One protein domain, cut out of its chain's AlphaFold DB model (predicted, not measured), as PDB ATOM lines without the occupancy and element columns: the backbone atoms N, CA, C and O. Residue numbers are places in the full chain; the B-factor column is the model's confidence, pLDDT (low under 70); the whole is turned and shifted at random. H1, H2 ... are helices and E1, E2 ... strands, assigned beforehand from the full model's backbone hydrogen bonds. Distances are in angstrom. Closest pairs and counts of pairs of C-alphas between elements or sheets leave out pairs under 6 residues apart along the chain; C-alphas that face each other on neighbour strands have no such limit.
ATOM      1  N   PHE A  48     139.228  67.893 111.400       90.44
ATOM      2  CA  PHE A  48     140.233  67.230 112.229       90.44
ATOM      3  C   PHE A  48     141.323  68.213 112.652       90.44
ATOM      4  O   PHE A  48     141.919  68.885 111.811       90.44
ATOM      5  N   ARG A  49     141.593  68.292 113.956       91.56
ATOM      6  CA  ARG A  49     142.541  69.232 114.557       91.56
ATOM      7  C   ARG A  49     143.602  68.478 115.345       91.56
ATOM      8  O   ARG A  49     143.282  67.677 116.218       91.56
ATOM      9  N   ILE A  50     144.862  68.801 115.073       91.50
ATOM     10  CA  ILE A  50     146.007  68.391 115.888       91.50
ATOM     11  C   ILE A  50     146.363  69.581 116.774       91.50
ATOM     12  O   ILE A  50     146.708  70.653 116.272       91.50
ATOM     13  N   ARG A  51     146.245  69.421 118.089       91.94
ATOM     14  CA  ARG A  51     146.573  70.452 119.074       91.94
ATOM     15  C   ARG A  51     147.880  70.092 119.767       91.94
ATOM     16  O   ARG A  51     147.971  69.050 120.413       91.94
ATOM     17  N   LEU A  52     148.853  70.989 119.640       92.50
ATOM     18  CA  LEU A  52     150.135  70.949 120.335       92.50
ATOM     19  C   LEU A  52     150.051  71.879 121.546       92.50
ATOM     20  O   LEU A  52     149.886  73.089 121.383       92.50
ATOM     21  N   THR A  53     150.130  71.319 122.746       92.25
ATOM     22  CA  THR A  53     150.063  72.066 124.001       92.25
ATOM     23  C   THR A  53     151.436  72.053 124.653       92.25
ATOM     24  O   THR A  53     151.911  71.001 125.071       92.25
ATOM     25  N   TYR A  54     152.067  73.224 124.730       91.12
ATOM     26  CA  TYR A  54     153.356  73.417 125.387       91.12
ATOM     27  C   TYR A  54     153.121  73.998 126.780       91.12
ATOM     28  O   TYR A  54     152.429  75.002 126.922       91.12
ATOM     29  N   THR A  55     153.695  73.370 127.799       90.62
ATOM     30  CA  THR A  55     153.563  73.775 129.204       90.62
ATOM     31  C   THR A  55     154.937  73.893 129.847       90.62
ATOM     32  O   THR A  55     155.857  73.154 129.502       90.62
ATOM     33  N   HIS A  56     155.101  74.853 130.753       91.00
ATOM     34  CA  HIS A  56     156.333  75.020 131.517       91.00
ATOM     35  C   HIS A  56     155.982  75.458 132.941       91.00
ATOM     36  O   HIS A  56     155.888  76.653 133.232       91.00
ATOM     37  N   ASP A  57     155.791  74.480 133.826       86.56
ATOM     38  CA  ASP A  57     155.199  74.672 135.156       86.56
ATOM     39  C   ASP A  57     155.899  75.755 135.985       86.56
ATOM     40  O   ASP A  57     155.239  76.642 136.528       86.56
ATOM     41  N   ASP A  58     157.237  75.759 136.006       87.19
ATOM     42  CA  ASP A  58     158.028  76.752 136.746       87.19
ATOM     43  C   ASP A  58     157.760  78.187 136.248       87.19
ATOM     44  O   ASP A  58     157.729  79.138 137.031       87.19
ATOM     45  N   ALA A  59     157.531  78.353 134.940       85.94
ATOM     46  CA  ALA A  59     157.289  79.658 134.328       85.94
ATOM     47  C   ALA A  59     155.845  80.105 134.563       85.94
ATOM     48  O   ALA A  59     155.620  81.256 134.934       85.94
ATOM     49  N   SER A  60     154.880  79.189 134.437       86.00
ATOM     50  CA  SER A  60     153.474  79.446 134.756       86.00
ATOM     51  C   SER A  60     153.287  79.826 136.229       86.00
ATOM     52  O   SER A  60     152.573  80.780 136.532       86.00
ATOM     53  N   LEU A  61     153.967  79.145 137.157       85.31
ATOM     54  CA  LEU A  61     153.945  79.480 138.585       85.31
ATOM     55  C   LEU A  61     154.597  80.836 138.869       85.31
ATOM     56  O   LEU A  61     154.051  81.622 139.642       85.31
ATOM     57  N   LYS A  62     155.745  81.126 138.246       86.12
ATOM     58  CA  LYS A  62     156.412  82.429 138.372       86.12
ATOM     59  C   LYS A  62     155.514  83.557 137.863       86.12
ATOM     60  O   LYS A  62     155.375  84.558 138.553       86.12
ATOM     61  N   LEU A  63     154.865  83.372 136.714       86.31
ATOM     62  CA  LEU A  63     153.969  84.365 136.125       86.31
ATOM     63  C   LEU A  63     152.761  84.652 137.025       86.31
ATOM     64  O   LEU A  63     152.467  85.812 137.287       86.31
ATOM     65  N   LYS A  64     152.119  83.614 137.571       83.38
ATOM     66  CA  LYS A  64     151.001  83.767 138.519       83.38
ATOM     67  C   LYS A  64     151.365  84.523 139.796       83.38
ATOM     68  O   LYS A  64     150.502  85.144 140.393       83.38
ATOM     69  N   ARG A  65     152.618  84.434 140.255       84.19
ATOM     70  CA  ARG A  65     153.088  85.191 141.430       84.19
ATOM     71  C   ARG A  65     153.333  86.666 141.116       84.19
ATOM     72  O   ARG A  65     153.294  87.476 142.031       84.19
ATOM     73  N   LEU A  66     153.655  86.982 139.862       83.62
ATOM     74  CA  LEU A  66     154.005  88.332 139.419       83.62
ATOM     75  C   LEU A  66     152.787  89.125 138.941       83.62
ATOM     76  O   LEU A  66     152.757  90.338 139.115       83.62
ATOM     77  N   LEU A  67     151.799  88.461 138.338       80.62
ATOM     78  CA  LEU A  67     150.563  89.108 137.912       80.62
ATOM     79  C   LEU A  67     149.567  89.181 139.081       80.62
ATOM     80  O   LEU A  67     149.397  88.191 139.796       80.62
ATOM     81  N   PRO A  68     148.884  90.319 139.286       66.38
ATOM     82  CA  PRO A  68     147.863  90.431 140.316       66.38
ATOM     83  C   PRO A  68     146.704  89.466 140.028       66.38
ATOM     84  O   PRO A  68     146.145  89.451 138.931       66.38
ATOM     85  N   ASN A  69     146.323  88.667 141.029       59.88
ATOM     86  CA  ASN A  69     145.098  87.879 140.968       59.88
ATOM     87  C   ASN A  69     143.911  88.840 140.961       59.88
ATOM     88  O   ASN A  69     143.651  89.515 141.958       59.88
ATOM     89  N   LYS A 106     145.878  90.944 128.418       86.69
ATOM     90  CA  LYS A 106     145.138  92.074 129.004       86.69
ATOM     91  C   LYS A 106     145.796  92.622 130.265       86.69
ATOM     92  O   LYS A 106     145.845  93.832 130.447       86.69
ATOM     93  N   SER A 107     146.292  91.745 131.137       86.44
ATOM     94  CA  SER A 107     147.011  92.158 132.343       86.44
ATOM     95  C   SER A 107     148.291  92.904 131.985       86.44
ATOM     96  O   SER A 107     148.562  93.942 132.573       86.44
ATOM     97  N   LEU A 108     149.052  92.417 131.002       85.88
ATOM     98  CA  LEU A 108     150.290  93.056 130.560       85.88
ATOM     99  C   LEU A 108     150.052  94.396 129.851       85.88
ATOM    100  O   LEU A 108     150.824  95.320 130.070       85.88
ATOM    101  N   GLU A 109     148.986  94.528 129.056       85.19
ATOM    102  CA  GLU A 109     148.594  95.802 128.424       85.19
ATOM    103  C   GLU A 109     148.239  96.891 129.447       85.19
ATOM    104  O   GLU A 109     148.410  98.076 129.171       85.19
ATOM    105  N   GLY A 110     147.747  96.502 130.628       83.19
ATOM    106  CA  GLY A 110     147.388  97.430 131.702       83.19
ATOM    107  C   GLY A 110     148.553  97.886 132.585       83.19
ATOM    108  O   GLY A 110     148.376  98.826 133.360       83.19
ATOM    109  N   ILE A 111     149.724  97.244 132.497       86.19
ATOM    110  CA  ILE A 111     150.883  97.529 133.356       86.19
ATOM    111  C   ILE A 111     151.746  98.628 132.725       86.19
ATOM    112  O   ILE A 111     152.083  98.575 131.544       86.19
ATOM    113  N   GLN A 112     152.149  99.617 133.525       87.69
ATOM    114  CA  GLN A 112     153.053 100.683 133.077       87.69
ATOM    115  C   GLN A 112     154.491 100.172 132.897       87.69
ATOM    116  O   GLN A 112     154.950  99.338 133.677       87.69
ATOM    117  N   ASP A 113     155.247 100.729 131.939       85.00
ATOM    118  CA  ASP A 113     156.629 100.308 131.614       85.00
ATOM    119  C   ASP A 113     157.531 100.183 132.865       85.00
ATOM    120  O   ASP A 113     158.277  99.215 133.013       85.00
ATOM    121  N   GLN A 114     157.448 101.140 133.800       85.31
ATOM    122  CA  GLN A 114     158.262 101.144 135.023       85.31
ATOM    123  C   GLN A 114     157.892 100.004 135.981       85.31
ATOM    124  O   GLN A 114     158.770  99.378 136.578       85.31
ATOM    125  N   GLU A 115     156.599  99.714 136.109       86.38
ATOM    126  CA  GLU A 115     156.101  98.602 136.913       86.38
ATOM    127  C   GLU A 115     156.494  97.270 136.264       86.38
ATOM    128  O   GLU A 115     157.044  96.396 136.938       86.38
ATOM    129  N   PHE A 116     156.354  97.153 134.940       86.25
ATOM    130  CA  PHE A 116     156.775  95.982 134.172       86.25
ATOM    131  C   PHE A 116     158.266  95.671 134.367       86.25
ATOM    132  O   PHE A 116     158.623  94.532 134.664       86.25
ATOM    133  N   CYS A 117     159.140  96.677 134.274       86.81
ATOM    134  CA  CYS A 117     160.579  96.514 134.505       86.81
ATOM    135  C   CYS A 117     160.927  96.145 135.957       86.81
ATOM    136  O   CYS A 117     161.980  95.553 136.195       86.81
ATOM    137  N   SER A 118     160.067  96.467 136.928       86.81
ATOM    138  CA  SER A 118     160.262  96.036 138.319       86.81
ATOM    139  C   SER A 118     159.839  94.577 138.543       86.81
ATOM    140  O   SER A 118     160.463  93.865 139.329       86.81
ATOM    141  N   LEU A 119     158.821  94.108 137.811       86.56
ATOM    142  CA  LEU A 119     158.295  92.742 137.892       86.56
ATOM    143  C   LEU A 119     159.096  91.733 137.050       86.56
ATOM    144  O   LEU A 119     159.233  90.570 137.440       86.56
ATOM    145  N   PHE A 120     159.630  92.151 135.900       88.06
ATOM    146  CA  PHE A 120     160.273  91.267 134.926       88.06
ATOM    147  C   PHE A 120     161.724  91.660 134.641       88.06
ATOM    148  O   PHE A 120     162.052  92.813 134.379       88.06
ATOM    149  N   LYS A 121     162.605  90.654 134.609       86.31
ATOM    150  CA  LYS A 121     164.002  90.829 134.192       86.31
ATOM    151  C   LYS A 121     164.095  90.957 132.672       86.31
ATOM    152  O   LYS A 121     163.584  90.101 131.948       86.31
ATOM    153  N   LEU A 122     164.794  91.993 132.208       85.75
ATOM    154  CA  LEU A 122     165.012  92.285 130.792       85.75
ATOM    155  C   LEU A 122     166.521  92.394 130.492       85.75
ATOM    156  O   LEU A 122     167.188  93.232 131.097       85.75
ATOM    157  N   PRO A 123     167.076  91.600 129.553       84.94
ATOM    158  CA  PRO A 123     166.413  90.537 128.794       84.94
ATOM    159  C   PRO A 123     166.017  89.339 129.683       84.94
ATOM    160  O   PRO A 123     166.601  89.156 130.753       84.94
ATOM    161  N   PRO A 124     165.053  88.507 129.244       85.00
ATOM    162  CA  PRO A 124     164.696  87.287 129.959       85.00
ATOM    163  C   PRO A 124     165.914  86.382 130.181       85.00
ATOM    164  O   PRO A 124     166.757  86.220 129.296       85.00
ATOM    165  N   GLU A 125     165.993  85.772 131.363       86.19
ATOM    166  CA  GLU A 125     167.051  84.814 131.692       86.19
ATOM    167  C   GLU A 125     166.960  83.569 130.802       86.19
ATOM    168  O   GLU A 125     165.872  83.127 130.422       86.19
ATOM    169  N   LYS A 126     168.114  82.965 130.496       84.31
ATOM    170  CA  LYS A 126     168.146  81.686 129.783       84.31
ATOM    171  C   LYS A 126     167.500  80.606 130.650       84.31
ATOM    172  O   LYS A 126     167.933  80.365 131.774       84.31
ATOM    173  N   VAL A 127     166.497  79.937 130.097       84.94
ATOM    174  CA  VAL A 127     165.869  78.767 130.715       84.94
ATOM    175  C   VAL A 127     166.642  77.502 130.345       84.94
ATOM    176  O   VAL A 127     167.042  77.328 129.195       84.94
ATOM    177  N   SER A 128     166.887  76.630 131.325       86.69
ATOM    178  CA  SER A 128     167.587  75.349 131.136       86.69
ATOM    179  C   SER A 128     166.637  74.163 130.967       86.69
ATOM    180  O   SER A 128     167.019  73.151 130.382       86.69
ATOM    181  N   LYS A 129     165.402  74.280 131.467       91.25
ATOM    182  CA  LYS A 129     164.371  73.250 131.335       91.25
ATOM    183  C   LYS A 129     163.554  73.479 130.055       91.25
ATOM    184  O   LYS A 129     163.121  74.606 129.816       91.25
ATOM    185  N   PRO A 130     163.339  72.445 129.226       89.88
ATOM    186  CA  PRO A 130     162.466  72.551 128.064       89.88
ATOM    187  C   PRO A 130     160.989  72.566 128.479       89.88
ATOM    188  O   PRO A 130     160.622  72.098 129.557       89.88
ATOM    189  N   CYS A 131     160.124  73.056 127.590       91.44
ATOM    190  CA  CYS A 131     158.680  72.908 127.748       91.44
ATOM    191  C   CYS A 131     158.261  71.436 127.618       91.44
ATOM    192  O   CYS A 131     158.793  70.694 126.791       91.44
ATOM    193  N   HIS A 132     157.243  71.040 128.375       93.25
ATOM    194  CA  HIS A 132     156.541  69.778 128.198       93.25
ATOM    195  C   HIS A 132     155.508  69.904 127.069       93.25
ATOM    196  O   HIS A 132     154.666  70.804 127.092       93.25
ATOM    197  N   LEU A 133     155.582  69.012 126.076       93.31
ATOM    198  CA  LEU A 133     154.682  68.975 124.921       93.31
ATOM    199  C   LEU A 133     153.670  67.834 125.059       93.31
ATOM    200  O   LEU A 133     154.047  66.666 125.105       93.31
ATOM    201  N   VAL A 134     152.385  68.180 125.008       95.12
ATOM    202  CA  VAL A 134     151.270  67.238 124.870       95.12
ATOM    203  C   VAL A 134     150.639  67.397 123.491       95.12
ATOM    204  O   VAL A 134     150.289  68.504 123.076       95.12
ATOM    205  N   ILE A 135     150.461  66.284 122.781       93.31
ATOM    206  CA  ILE A 135     149.798  66.242 121.473       93.31
ATOM    207  C   ILE A 135     148.407  65.644 121.661       93.31
ATOM    208  O   ILE A 135     148.259  64.567 122.231       93.31
ATOM    209  N   SER A 136     147.379  66.335 121.174       93.31
ATOM    210  CA  SER A 136     145.993  65.861 121.229       93.31
ATOM    211  C   SER A 136     145.308  65.970 119.872       93.31
ATOM    212  O   SER A 136     145.555  66.903 119.108       93.31
ATOM    213  N   PHE A 137     144.432  65.010 119.584       92.06
ATOM    214  CA  PHE A 137     143.670  64.930 118.342       92.06
ATOM    215  C   PHE A 137     142.200  65.174 118.646       92.06
ATOM    216  O   PHE A 137     141.632  64.546 119.540       92.06
ATOM    217  N   LEU A 138     141.609  66.122 117.929       92.94
ATOM    218  CA  LEU A 138     140.276  66.624 118.214       92.94
ATOM    219  C   LEU A 138     139.470  66.713 116.932       92.94
ATOM    220  O   LEU A 138     139.931  67.254 115.925       92.94
ATOM    221  N   ARG A 139     138.226  66.269 117.010       93.12
ATOM    222  CA  ARG A 139     137.208  66.499 115.994       93.12
ATOM    223  C   ARG A 139     135.989  67.158 116.644       93.12
ATOM    224  O   ARG A 139     135.617  66.739 117.743       93.12
TER     225      ARG A 139
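AT A GLANCE: This is residues 48 to 69 and 106 to 139 of the 304 residues of an uncharacterized protein of Triticum turgidum subsp. durum (UniProt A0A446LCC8). A two-stranded ribbon, E1 and E2, makes one end of an open, elongated frame; H1 leads away from it, H2 and H3 lie towards the other end, and residues 120 to 131 run back to E2. The helices have few contacts with one another, and residues 121 to 126 stick out. The printed part has 56 residues, with two named strands and three named helices in the order E1, H1, H2, H3, E2; the sheet, E1 - E2, is antiparallel, and the class is mixed, helices and strands. It is only just loose, close to extended, with a radius of gyration of the C-alphas of 15.2 A and spans of 44 by 27 by 19 A.

IN THESE COORDINATES: E1, residues 49 to 55, begins at C-alpha 49 (142.541, 69.232, 114.557) and is 18.9 A long. E2, residues 132 to 138, is 19.3 A long and ends at C-alpha 138 (140.276, 66.624, 118.214). H1, residues 57 to 66, is 14.4 A long. H2 is residues 106 to 109, 5.1 A, and H3 residues 113 to 119, 10.0 A.

HOW THE PARTS SIT: E1 and E2 are antiparallel at 159 degrees; N 51 and O 136 are within hydrogen-bond range at 2.8 A, as are N 134 and O 53 at 2.9 A. H1 and E2 are apart. H1 and H3 are close but not clearly touching, the closest C-alphas being those of Leu 66 and Leu 119, 6.3 A; they run opposite ways at a steep tilt of 57 degrees. H2 and H3 are close but not clearly touching, with Leu 108 and Phe 116 the closest C-alphas, 8.0 A. In H1 and H3 every O i to N i+4 pair is within hydrogen-bond range; H2 is too short for such a pair.

THE WHOLE: The C-alphas farthest apart, those of Gln 114 and Arg 139, are 44.8 A apart. Residues 70 to 105 are not printed; C-alphas 69 and 106 are 12.7 A apart across this cut. The link from H3 to E2 is long, 12 residues. Residues 68 to 69 have pLDDT under 70.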